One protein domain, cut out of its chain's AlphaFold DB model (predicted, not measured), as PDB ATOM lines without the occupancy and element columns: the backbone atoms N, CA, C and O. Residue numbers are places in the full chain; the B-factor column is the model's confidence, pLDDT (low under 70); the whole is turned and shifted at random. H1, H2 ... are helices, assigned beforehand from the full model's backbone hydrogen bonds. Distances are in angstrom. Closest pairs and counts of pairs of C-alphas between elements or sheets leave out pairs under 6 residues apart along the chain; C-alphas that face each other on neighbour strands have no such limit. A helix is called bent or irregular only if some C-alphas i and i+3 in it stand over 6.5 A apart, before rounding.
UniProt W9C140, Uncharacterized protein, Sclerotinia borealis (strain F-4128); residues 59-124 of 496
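What this domain is: This is residues 59 to 124 of the 496 residues of an uncharacterized protein of Sclerotinia borealis (strain F-4128) (UniProt W9C140). A sharply kinked helix, H1, packs on the first part of a long straight helix, H2, with the part of H1 after its kink crossing H2 steeply, and a loop of residues 59 to 74 comes ahead of them; the far end of H2 sticks out with residues 119 to 122, and residues 123 to 124 after it stick out too. Ahead of H1, residues 59 to 74 form a loop that folds back on itself, tied by a short antiparallel pairing of residues 63 to 64 with residues 73 to 74. The printed part has 66 residues with two named helices, H1 then H2, and no named strand; the class is all helix. The whole is compact, with a radius of gyration of the C-alphas of 12.0 A, and spans 37 by 25 by 17 A.

Where its parts are: Residues 59 to 74 hold no named element. H1 covers residues 75 to 95, from C-alpha 75 at (115.857, 57.236, -29.862), and measures 22.3 A from first to last C-alpha. It has a kink of 109 degrees near residue 82 and is irregular: C-alphas 81 and 84 are 9.0 A apart. H2 covers residues 102 to 122, measures 29.7 A and ends with C-alpha 122 at (108.859, 44.044, -41.602).

How they stand to each other: H1 and H2 touch, and the closest C-alphas, those of Ala 89 and Ile 104, are 5.4 A apart. H2 touches H1 with residues 104 to 111 alone. Their lines, that of H1 a rough one, stand at a steep tilt of 65 degrees, opposite ways. In H2 every O i to N i+4 pair is within hydrogen-bond range; in H1 14 of 17 are.

The domain as a whole: The C-alphas farthest apart, those of Asp 99 and Lys 124, are 37.5 A apart. The printed part has no cut, and the link from H1 to H2, 6 residues, is short. Residues 119 to 124, of which 119 to 122 belong to H2, stand free. The mean pLDDT of the printed part is 93.7, with residues 123 to 124 under 70.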
ATOM      1  N   PRO A  59     110.134  56.866 -35.850       95.12
ATOM      2  CA  PRO A  59     110.149  57.334 -34.460       95.12
ATOM      3  C   PRO A  59     111.538  57.186 -33.819       95.12
ATOM      4  O   PRO A  59     111.832  57.786 -32.792       95.12
ATOM      5  N   GLY A  60     112.436  56.418 -34.448       94.06
ATOM      6  CA  GLY A  60     113.838  56.318 -34.059       94.06
ATOM      7  C   GLY A  60     114.633  57.619 -34.185       94.06
ATOM      8  O   GLY A  60     115.636  57.779 -33.494       94.06
ATOM      9  N   GLU A  61     114.195  58.548 -35.035       95.38
ATOM     10  CA  GLU A  61     114.858  59.838 -35.265       95.38
ATOM     11  C   GLU A  61     114.359  60.938 -34.322       95.38
ATOM     12  O   GLU A  61     114.937  62.025 -34.276       95.38
ATOM     13  N   GLU A  62     113.325  60.658 -33.525       95.44
ATOM     14  CA  GLU A  62     112.780  61.613 -32.570       95.44
ATOM     15  C   GLU A  62     113.814  61.941 -31.482       95.44
ATOM     16  O   GLU A  62     114.395  61.054 -30.846       95.44
ATOM     17  N   ILE A  63     114.069  63.239 -31.293       95.50
ATOM     18  CA  ILE A  63     115.054  63.739 -30.332       95.50
ATOM     19  C   ILE A  63     114.454  63.695 -28.929       95.50
ATOM     20  O   ILE A  63     113.505  64.410 -28.607       95.50
ATOM     21  N   ILE A  64     115.075  62.907 -28.058       94.06
ATOM     22  CA  ILE A  64     114.659  62.740 -26.673       94.06
ATOM     23  C   ILE A  64     115.193  63.914 -25.852       94.06
ATOM     24  O   ILE A  64     116.398  64.152 -25.754       94.06
ATOM     25  N   ASN A  65     114.286  64.646 -25.205       92.56
ATOM     26  CA  ASN A  65     114.629  65.759 -24.311       92.56
ATOM     27  C   ASN A  65     114.657  65.364 -22.831       92.56
ATOM     28  O   ASN A  65     114.624  66.225 -21.951       92.56
ATOM     29  N   VAL A  66     114.726  64.063 -22.554       86.75
ATOM     30  CA  VAL A  66     114.485  63.510 -21.229       86.75
ATOM     31  C   VAL A  66     115.777  63.093 -20.529       86.75
ATOM     32  O   VAL A  66     116.624  62.395 -21.089       86.75
ATOM     33  N   GLY A  67     115.912  63.525 -19.271       86.50
ATOM     34  CA  GLY A  67     117.085  63.285 -18.436       86.50
ATOM     35  C   GLY A  67     118.323  64.073 -18.882       86.50
ATOM     36  O   GLY A  67     118.474  64.474 -20.029       86.50
ATOM     37  N   THR A  68     119.269  64.294 -17.971       88.81
ATOM     38  CA  THR A  68     120.509  65.032 -18.287       88.81
ATOM     39  C   THR A  68     121.471  64.233 -19.165       88.81
ATOM     40  O   THR A  68     122.225  64.813 -19.939       88.81
ATOM     41  N   LYS A  69     121.440  62.898 -19.066       90.50
ATOM     42  CA  LYS A  69     122.372  61.999 -19.767       90.50
ATOM     43  C   LYS A  69     122.019  61.750 -21.234       90.50
ATOM     44  O   LYS A  69     122.910  61.415 -22.012       90.50
ATOM     45  N   HIS A  70     120.743  61.874 -21.600       90.12
ATOM     46  CA  HIS A  70     120.239  61.495 -22.926       90.12
ATOM     47  C   HIS A  70     119.606  62.659 -23.697       90.12
ATOM     48  O   HIS A  70     119.196  62.472 -24.838       90.12
ATOM     49  N   LYS A  71     119.590  63.865 -23.115       94.12
ATOM     50  CA  LYS A  71     119.070  65.069 -23.761       94.12
ATOM     51  C   LYS A  71     119.753  65.330 -25.104       94.12
ATOM     52  O   LYS A  71     120.979  65.405 -25.175       94.12
ATOM     53  N   GLY A  72     118.942  65.533 -26.139       95.12
ATOM     54  CA  GLY A  72     119.409  65.904 -27.474       95.12
ATOM     55  C   GLY A  72     119.882  64.730 -28.331       95.12
ATOM     56  O   GLY A  72     120.444  64.973 -29.393       95.12
ATOM     57  N   ARG A  73     119.679  63.483 -27.888       95.94
ATOM     58  CA  ARG A  73     119.968  62.282 -28.686       95.94
ATOM     59  C   ARG A  73     118.698  61.724 -29.300       95.94
ATOM     60  O   ARG A  73     117.628  61.847 -28.705       95.94
ATOM     61  N   SER A  74     118.824  61.092 -30.459       97.12
ATOM     62  CA  SER A  74     117.699  60.368 -31.051       97.12
ATOM     63  C   SER A  74     117.424  59.059 -30.305       97.12
ATOM     64  O   SER A  74     118.287  58.518 -29.599       97.12
ATOM     65  N   TYR A  75     116.216  58.522 -30.456       96.38
ATOM     66  CA  TYR A  75     115.857  57.236 -29.862       96.38
ATOM     67  C   TYR A  75     116.715  56.075 -30.393       96.38
ATOM     68  O   TYR A  75     117.167  55.237 -29.607       96.38
ATOM     69  N   ASP A  76     117.053  56.068 -31.686       96.88
ATOM     70  CA  ASP A  76     117.940  55.064 -32.283       96.88
ATOM     71  C   ASP A  76     119.374  55.160 -31.733       96.88
ATOM     72  O   ASP A  76     119.984  54.133 -31.416       96.88
ATOM     73  N   GLU A  77     119.905  56.371 -31.538       96.44
ATOM     74  CA  GLU A  77     121.197  56.572 -30.868       96.44
ATOM     75  C   GLU A  77     121.160  56.054 -29.429       96.44
ATOM     76  O   GLU A  77     122.089  55.380 -28.974       96.44
ATOM     77  N   MET A  78     120.074  56.326 -28.702       95.69
ATOM     78  CA  MET A  78     119.926  55.883 -27.320       95.69
ATOM     79  C   MET A  78     119.843  54.357 -27.212       95.69
ATOM     80  O   MET A  78     120.483  53.777 -26.330       95.69
ATOM     81  N   ILE A  79     119.138  53.691 -28.134       95.81
ATOM     82  CA  ILE A  79     119.138  52.226 -28.237       95.81
ATOM     83  C   ILE A  79     120.558  51.714 -28.480       95.81
ATOM     84  O   ILE A  79     120.972  50.758 -27.830       95.81
ATOM     85  N   GLN A  80     121.320  52.314 -29.396       96.19
ATOM     86  CA  GLN A  80     122.675  51.846 -29.703       96.19
ATOM     87  C   GLN A  80     123.625  51.997 -28.512       96.19
ATOM     88  O   GLN A  80     124.369  51.069 -28.196       96.19
ATOM     89  N   LEU A  81     123.562  53.139 -27.827       94.81
ATOM     90  CA  LEU A  81     124.429  53.468 -26.699       94.81
ATOM     91  C   LEU A  81     124.063  52.708 -25.424       94.81
ATOM     92  O   LEU A  81     124.953  52.320 -24.669       94.81
ATOM     93  N   ASN A  82     122.769  52.520 -25.144       95.19
ATOM     94  CA  ASN A  82     122.329  51.946 -23.878       95.19
ATOM     95  C   ASN A  82     121.018  51.149 -23.983       95.19
ATOM     96  O   ASN A  82     119.997  51.494 -23.383       95.19
ATOM     97  N   LYS A  83     121.069  50.000 -24.670       95.88
ATOM     98  CA  LYS A  83     119.949  49.035 -24.744       95.88
ATOM     99  C   LYS A  83     119.377  48.656 -23.376       95.88
ATOM    100  O   LYS A  83     118.185  48.388 -23.256       95.88
ATOM    101  N   ASN A  84     120.221  48.608 -22.345       96.62
ATOM    102  CA  ASN A  84     119.805  48.217 -21.000       96.62
ATOM    103  C   ASN A  84     118.926  49.278 -20.333       96.62
ATOM    104  O   ASN A  84     118.023  48.912 -19.585       96.62
ATOM    105  N   TYR A  85     119.150  50.558 -20.634       95.12
ATOM    106  CA  TYR A  85     118.344  51.656 -20.109       95.12
ATOM    107  C   TYR A  85     116.919  51.645 -20.668       95.12
ATOM    108  O   TYR A  85     115.973  51.675 -19.889       95.12
ATOM    109  N   ILE A  86     116.758  51.470 -21.986       95.69
ATOM    110  CA  ILE A  86     115.438  51.291 -22.625       95.69
ATOM    111  C   ILE A  86     114.703  50.106 -21.983       95.69
ATOM    112  O   ILE A  86     113.564  50.226 -21.548       95.69
ATOM    113  N   LYS A  87     115.383  48.957 -21.858       96.75
ATOM    114  CA  LYS A  87     114.808  47.753 -21.234       96.75
ATOM    115  C   LYS A  87     114.460  47.941 -19.762       96.75
ATOM    116  O   LYS A  87     113.624  47.203 -19.249       96.75
ATOM    117  N   TRP A  88     115.176  48.804 -19.048       97.19
ATOM    118  CA  TRP A  88     114.836  49.154 -17.675       97.19
ATOM    119  C   TRP A  88     113.590  50.037 -17.655       97.19
ATOM    120  O   TRP A  88     112.658  49.677 -16.958       97.19
ATOM    121  N   ALA A  89     113.524  51.089 -18.477       96.50
ATOM    122  CA  ALA A  89     112.359  51.973 -18.550       96.50
ATOM    123  C   ALA A  89     111.073  51.205 -18.899       96.50
ATOM    124  O   ALA A  89     110.072  51.358 -18.213       96.50
ATOM    125  N   VAL A  90     111.124  50.303 -19.889       97.81
ATOM    126  CA  VAL A  90     109.978  49.446 -20.246       97.81
ATOM    127  C   VAL A  90     109.569  48.540 -19.079       97.81
ATOM    128  O   VAL A  90     108.391  48.464 -18.755       97.81
ATOM    129  N   ARG A  91     110.529  47.902 -18.394       98.19
ATOM    130  CA  ARG A  91     110.233  47.063 -17.219       98.19
ATOM    131  C   ARG A  91     109.710  47.860 -16.032       98.19
ATOM    132  O   ARG A  91     108.942  47.329 -15.244       98.19
ATOM    133  N   GLU A  92     110.174  49.090 -15.856       98.12
ATOM    134  CA  GLU A  92     109.729  49.948 -14.765       98.12
ATOM    135  C   GLU A  92     108.291  50.416 -15.008       98.12
ATOM    136  O   GLU A  92     107.480  50.350 -14.091       98.12
ATOM    137  N   TYR A  93     107.950  50.750 -16.258       98.00
ATOM    138  CA  TYR A  93     106.571  51.003 -16.675       98.00
ATOM    139  C   TYR A  93     105.654  49.797 -16.424       98.00
ATOM    140  O   TYR A  93     104.576  49.946 -15.864       98.00
ATOM    141  N   GLU A  94     106.087  48.587 -16.790       98.00
ATOM    142  CA  GLU A  94     105.286  47.361 -16.624       98.00
ATOM    143  C   GLU A  94     104.975  47.017 -15.158       98.00
ATOM    144  O   GLU A  94     103.984  46.339 -14.892       98.00
ATOM    145  N   LYS A  95     105.802  47.458 -14.202       98.25
ATOM    146  CA  LYS A  95     105.555  47.217 -12.770       98.25
ATOM    147  C   LYS A  95     104.464  48.117 -12.199       98.25
ATOM    148  O   LYS A  95     103.724  47.665 -11.331       98.25
ATOM    149  N   ALA A  96     104.421  49.378 -12.625       97.69
ATOM    150  CA  ALA A  96     103.522  50.394 -12.091       97.69
ATOM    151  C   ALA A  96     103.210  51.436 -13.183       97.69
ATOM    152  O   ALA A  96     103.832  52.499 -13.209       97.69
ATOM    153  N   PRO A  97     102.287  51.134 -14.114       97.38
ATOM    154  CA  PRO A  97     102.000  52.015 -15.246       97.38
ATOM    155  C   PRO A  97     101.369  53.343 -14.810       97.38
ATOM    156  O   PRO A  97     101.662  54.369 -15.419       97.38
ATOM    157  N   ASP A  98     100.569  53.323 -13.739       98.00
ATOM    158  CA  ASP A  98      99.856  54.499 -13.221       98.00
ATOM    159  C   ASP A  98     100.779  55.458 -12.446       98.00
ATOM    160  O   ASP A  98     100.556  56.665 -12.450       98.00
ATOM    161  N   ASP A  99     101.854  54.935 -11.842       97.88
ATOM    162  CA  ASP A  99     102.840  55.711 -11.069       97.88
ATOM    163  C   ASP A  99     104.122  56.014 -11.871       97.88
ATOM    164  O   ASP A  99     105.116  56.526 -11.342       97.88
ATOM    165  N   ALA A 100     104.151  55.657 -13.156       97.56
ATOM    166  CA  ALA A 100     105.330  55.836 -13.986       97.56
ATOM    167  C   ALA A 100     105.610  57.329 -14.214       97.56
ATOM    168  O   ALA A 100     104.752  58.085 -14.658       97.56
ATOM    169  N   SER A 101     106.856  57.755 -13.982       96.69
ATOM    170  CA  SER A 101     107.270  59.127 -14.311       96.69
ATOM    171  C   SER A 101     107.049  59.448 -15.798       96.69
ATOM    172  O   SER A 101     107.262  58.574 -16.643       96.69
ATOM    173  N   ASP A 102     106.778  60.713 -16.134       95.50
ATOM    174  CA  ASP A 102     106.616  61.197 -17.520       95.50
ATOM    175  C   ASP A 102     107.744  60.751 -18.457       95.50
ATOM    176  O   ASP A 102     107.535  60.455 -19.635       95.50
ATOM    177  N   MET A 103     108.966  60.650 -17.927       94.88
ATOM    178  CA  MET A 103     110.110  60.119 -18.660       94.88
ATOM    179  C   MET A 103     109.894  58.678 -19.112       94.88
ATOM    180  O   MET A 103     110.155  58.341 -20.264       94.88
ATOM    181  N   ILE A 104     109.483  57.821 -18.182       96.56
ATOM    182  CA  ILE A 104     109.261  56.400 -18.435       96.56
ATOM    183  C   ILE A 104     108.098  56.236 -19.417       96.56
ATOM    184  O   ILE A 104     108.228  55.456 -20.359       96.56
ATOM    185  N   LEU A 105     107.034  57.034 -19.265       96.75
ATOM    186  CA  LEU A 105     105.904  57.081 -20.199       96.75
ATOM    187  C   LEU A 105     106.352  57.452 -21.618       96.75
ATOM    188  O   LEU A 105     106.080  56.715 -22.562       96.75
ATOM    189  N   THR A 106     107.122  58.534 -21.763       95.44
ATOM    190  CA  THR A 106     107.632  58.995 -23.067       95.44
ATOM    191  C   THR A 106     108.515  57.934 -23.732       95.44
ATOM    192  O   THR A 106     108.420  57.687 -24.933       95.44
ATOM    193  N   LEU A 107     109.385  57.275 -22.959       96.00
ATOM    194  CA  LEU A 107     110.254  56.220 -23.481       96.00
ATOM    195  C   LEU A 107     109.485  54.956 -23.862       96.00
ATOM    196  O   LEU A 107     109.862  54.294 -24.830       96.00
ATOM    197  N   LYS A 108     108.431  54.616 -23.117       97.31
ATOM    198  CA  LYS A 108     107.557  53.490 -23.441       97.31
ATOM    199  C   LYS A 108     106.784  53.750 -24.729       97.31
ATOM    200  O   LYS A 108     106.775  52.881 -25.595       97.31
ATOM    201  N   ASP A 109     106.224  54.944 -24.879       96.88
ATOM    202  CA  ASP A 109     105.514  55.354 -26.090       96.88
ATOM    203  C   ASP A 109     106.428  55.309 -27.328       96.88
ATOM    204  O   ASP A 109     106.097  54.683 -28.332       96.88
ATOM    205  N   LEU A 110     107.648  55.853 -27.232       96.38
ATOM    206  CA  LEU A 110     108.650  55.744 -28.302       96.38
ATOM    207  C   LEU A 110     109.024  54.291 -28.620       96.38
ATOM    208  O   LEU A 110     109.212  53.935 -29.785       96.38
ATOM    209  N   PHE A 111     109.136  53.443 -27.595       96.94
ATOM    210  CA  PHE A 111     109.403  52.021 -27.778       96.94
ATOM    211  C   PHE A 111     108.273  51.326 -28.538       96.94
ATOM    212  O   PHE A 111     108.554  50.598 -29.494       96.94
ATOM    213  N   ASP A 112     107.021  51.578 -28.166       96.88
ATOM    214  CA  ASP A 112     105.852  50.988 -28.817       96.88
ATOM    215  C   ASP A 112     105.695  51.496 -30.251       96.88
ATOM    216  O   ASP A 112     105.540  50.685 -31.165       96.88
ATOM    217  N   ARG A 113     105.850  52.809 -30.478       96.38
ATOM    218  CA  ARG A 113     105.842  53.404 -31.822       96.38
ATOM    219  C   ARG A 113     106.944  52.822 -32.698       96.38
ATOM    220  O   ARG A 113     106.681  52.427 -33.831       96.38
ATOM    221  N   LYS A 114     108.176  52.691 -32.188       95.56
ATOM    222  CA  LYS A 114     109.280  52.071 -32.945       95.56
ATOM    223  C   LYS A 114     109.013  50.602 -33.243       95.56
ATOM    224  O   LYS A 114     109.330  50.151 -34.343       95.56
ATOM    225  N   LYS A 115     108.436  49.863 -32.295       95.31
ATOM    226  CA  LYS A 115     108.068  48.460 -32.489       95.31
ATOM    227  C   LYS A 115     106.989  48.323 -33.567       95.31
ATOM    228  O   LYS A 115     107.220  47.603 -34.534       95.31
ATOM    229  N   ALA A 116     105.899  49.081 -33.475       94.44
ATOM    230  CA  ALA A 116     104.833  49.103 -34.476       94.44
ATOM    231  C   ALA A 116     105.357  49.520 -35.860       94.44
ATOM    232  O   ALA A 116     105.069  48.869 -36.863       94.44
ATOM    233  N   TRP A 117     106.214  50.542 -35.917       94.00
ATOM    234  CA  TRP A 117     106.874  50.968 -37.150       94.00
ATOM    235  C   TRP A 117     107.763  49.867 -37.738       94.00
ATOM    236  O   TRP A 117     107.756  49.636 -38.946       94.00
ATOM    237  N   SER A 118     108.511  49.149 -36.892       89.88
ATOM    238  CA  SER A 118     109.337  48.026 -37.337       89.88
ATOM    239  C   SER A 118     108.497  46.857 -37.838       89.88
ATOM    240  O   SER A 118     108.848  46.289 -38.860       89.88
ATOM    241  N   GLU A 119     107.359  46.553 -37.213       89.25
ATOM    242  CA  GLU A 119     106.430  45.512 -37.668       89.25
ATOM    243  C   GLU A 119     105.766  45.906 -39.001       89.25
ATOM    244  O   GLU A 119     105.724  45.104 -39.935       89.25
ATOM    245  N   LYS A 120     105.364  47.178 -39.151       86.88
ATOM    246  CA  LYS A 120     104.843  47.752 -40.405       86.88
ATOM    247  C   LYS A 120     105.877  47.722 -41.534       86.88
ATOM    248  O   LYS A 120     105.523  47.467 -42.682       86.88
ATOM    249  N   LYS A 121     107.163  47.938 -41.230       82.69
ATOM    250  CA  LYS A 121     108.250  47.791 -42.214       82.69
ATOM    251  C   LYS A 121     108.654  46.342 -42.458       82.69
ATOM    252  O   LYS A 121     108.998  46.002 -43.587       82.69
ATOM    253  N   GLU A 122     108.592  45.476 -41.452       73.62
ATOM    254  CA  GLU A 122     108.859  44.044 -41.602       73.62
ATOM    255  C   GLU A 122     107.776  43.327 -42.415       73.62
ATOM    256  O   GLU A 122     108.075  42.316 -43.048       73.62
ATOM    257  N   LEU A 123     106.565  43.883 -42.522       60.31
ATOM    258  CA  LEU A 123     105.583  43.453 -43.524       60.31
ATOM    259  C   LEU A 123     106.122  43.559 -44.966       60.31
ATOM    260  O   LEU A 123     105.671  42.818 -45.836       60.31
ATOM    261  N   LYS A 124     107.155  44.381 -45.211       65.00
ATOM    262  CA  LYS A 124     107.939  44.421 -46.458       65.00
ATOM    263  C   LYS A 124     109.312  43.743 -46.302       65.00
ATOM    264  O   LYS A 124     110.316  44.241 -46.820       65.00
TER     265      LYS A 124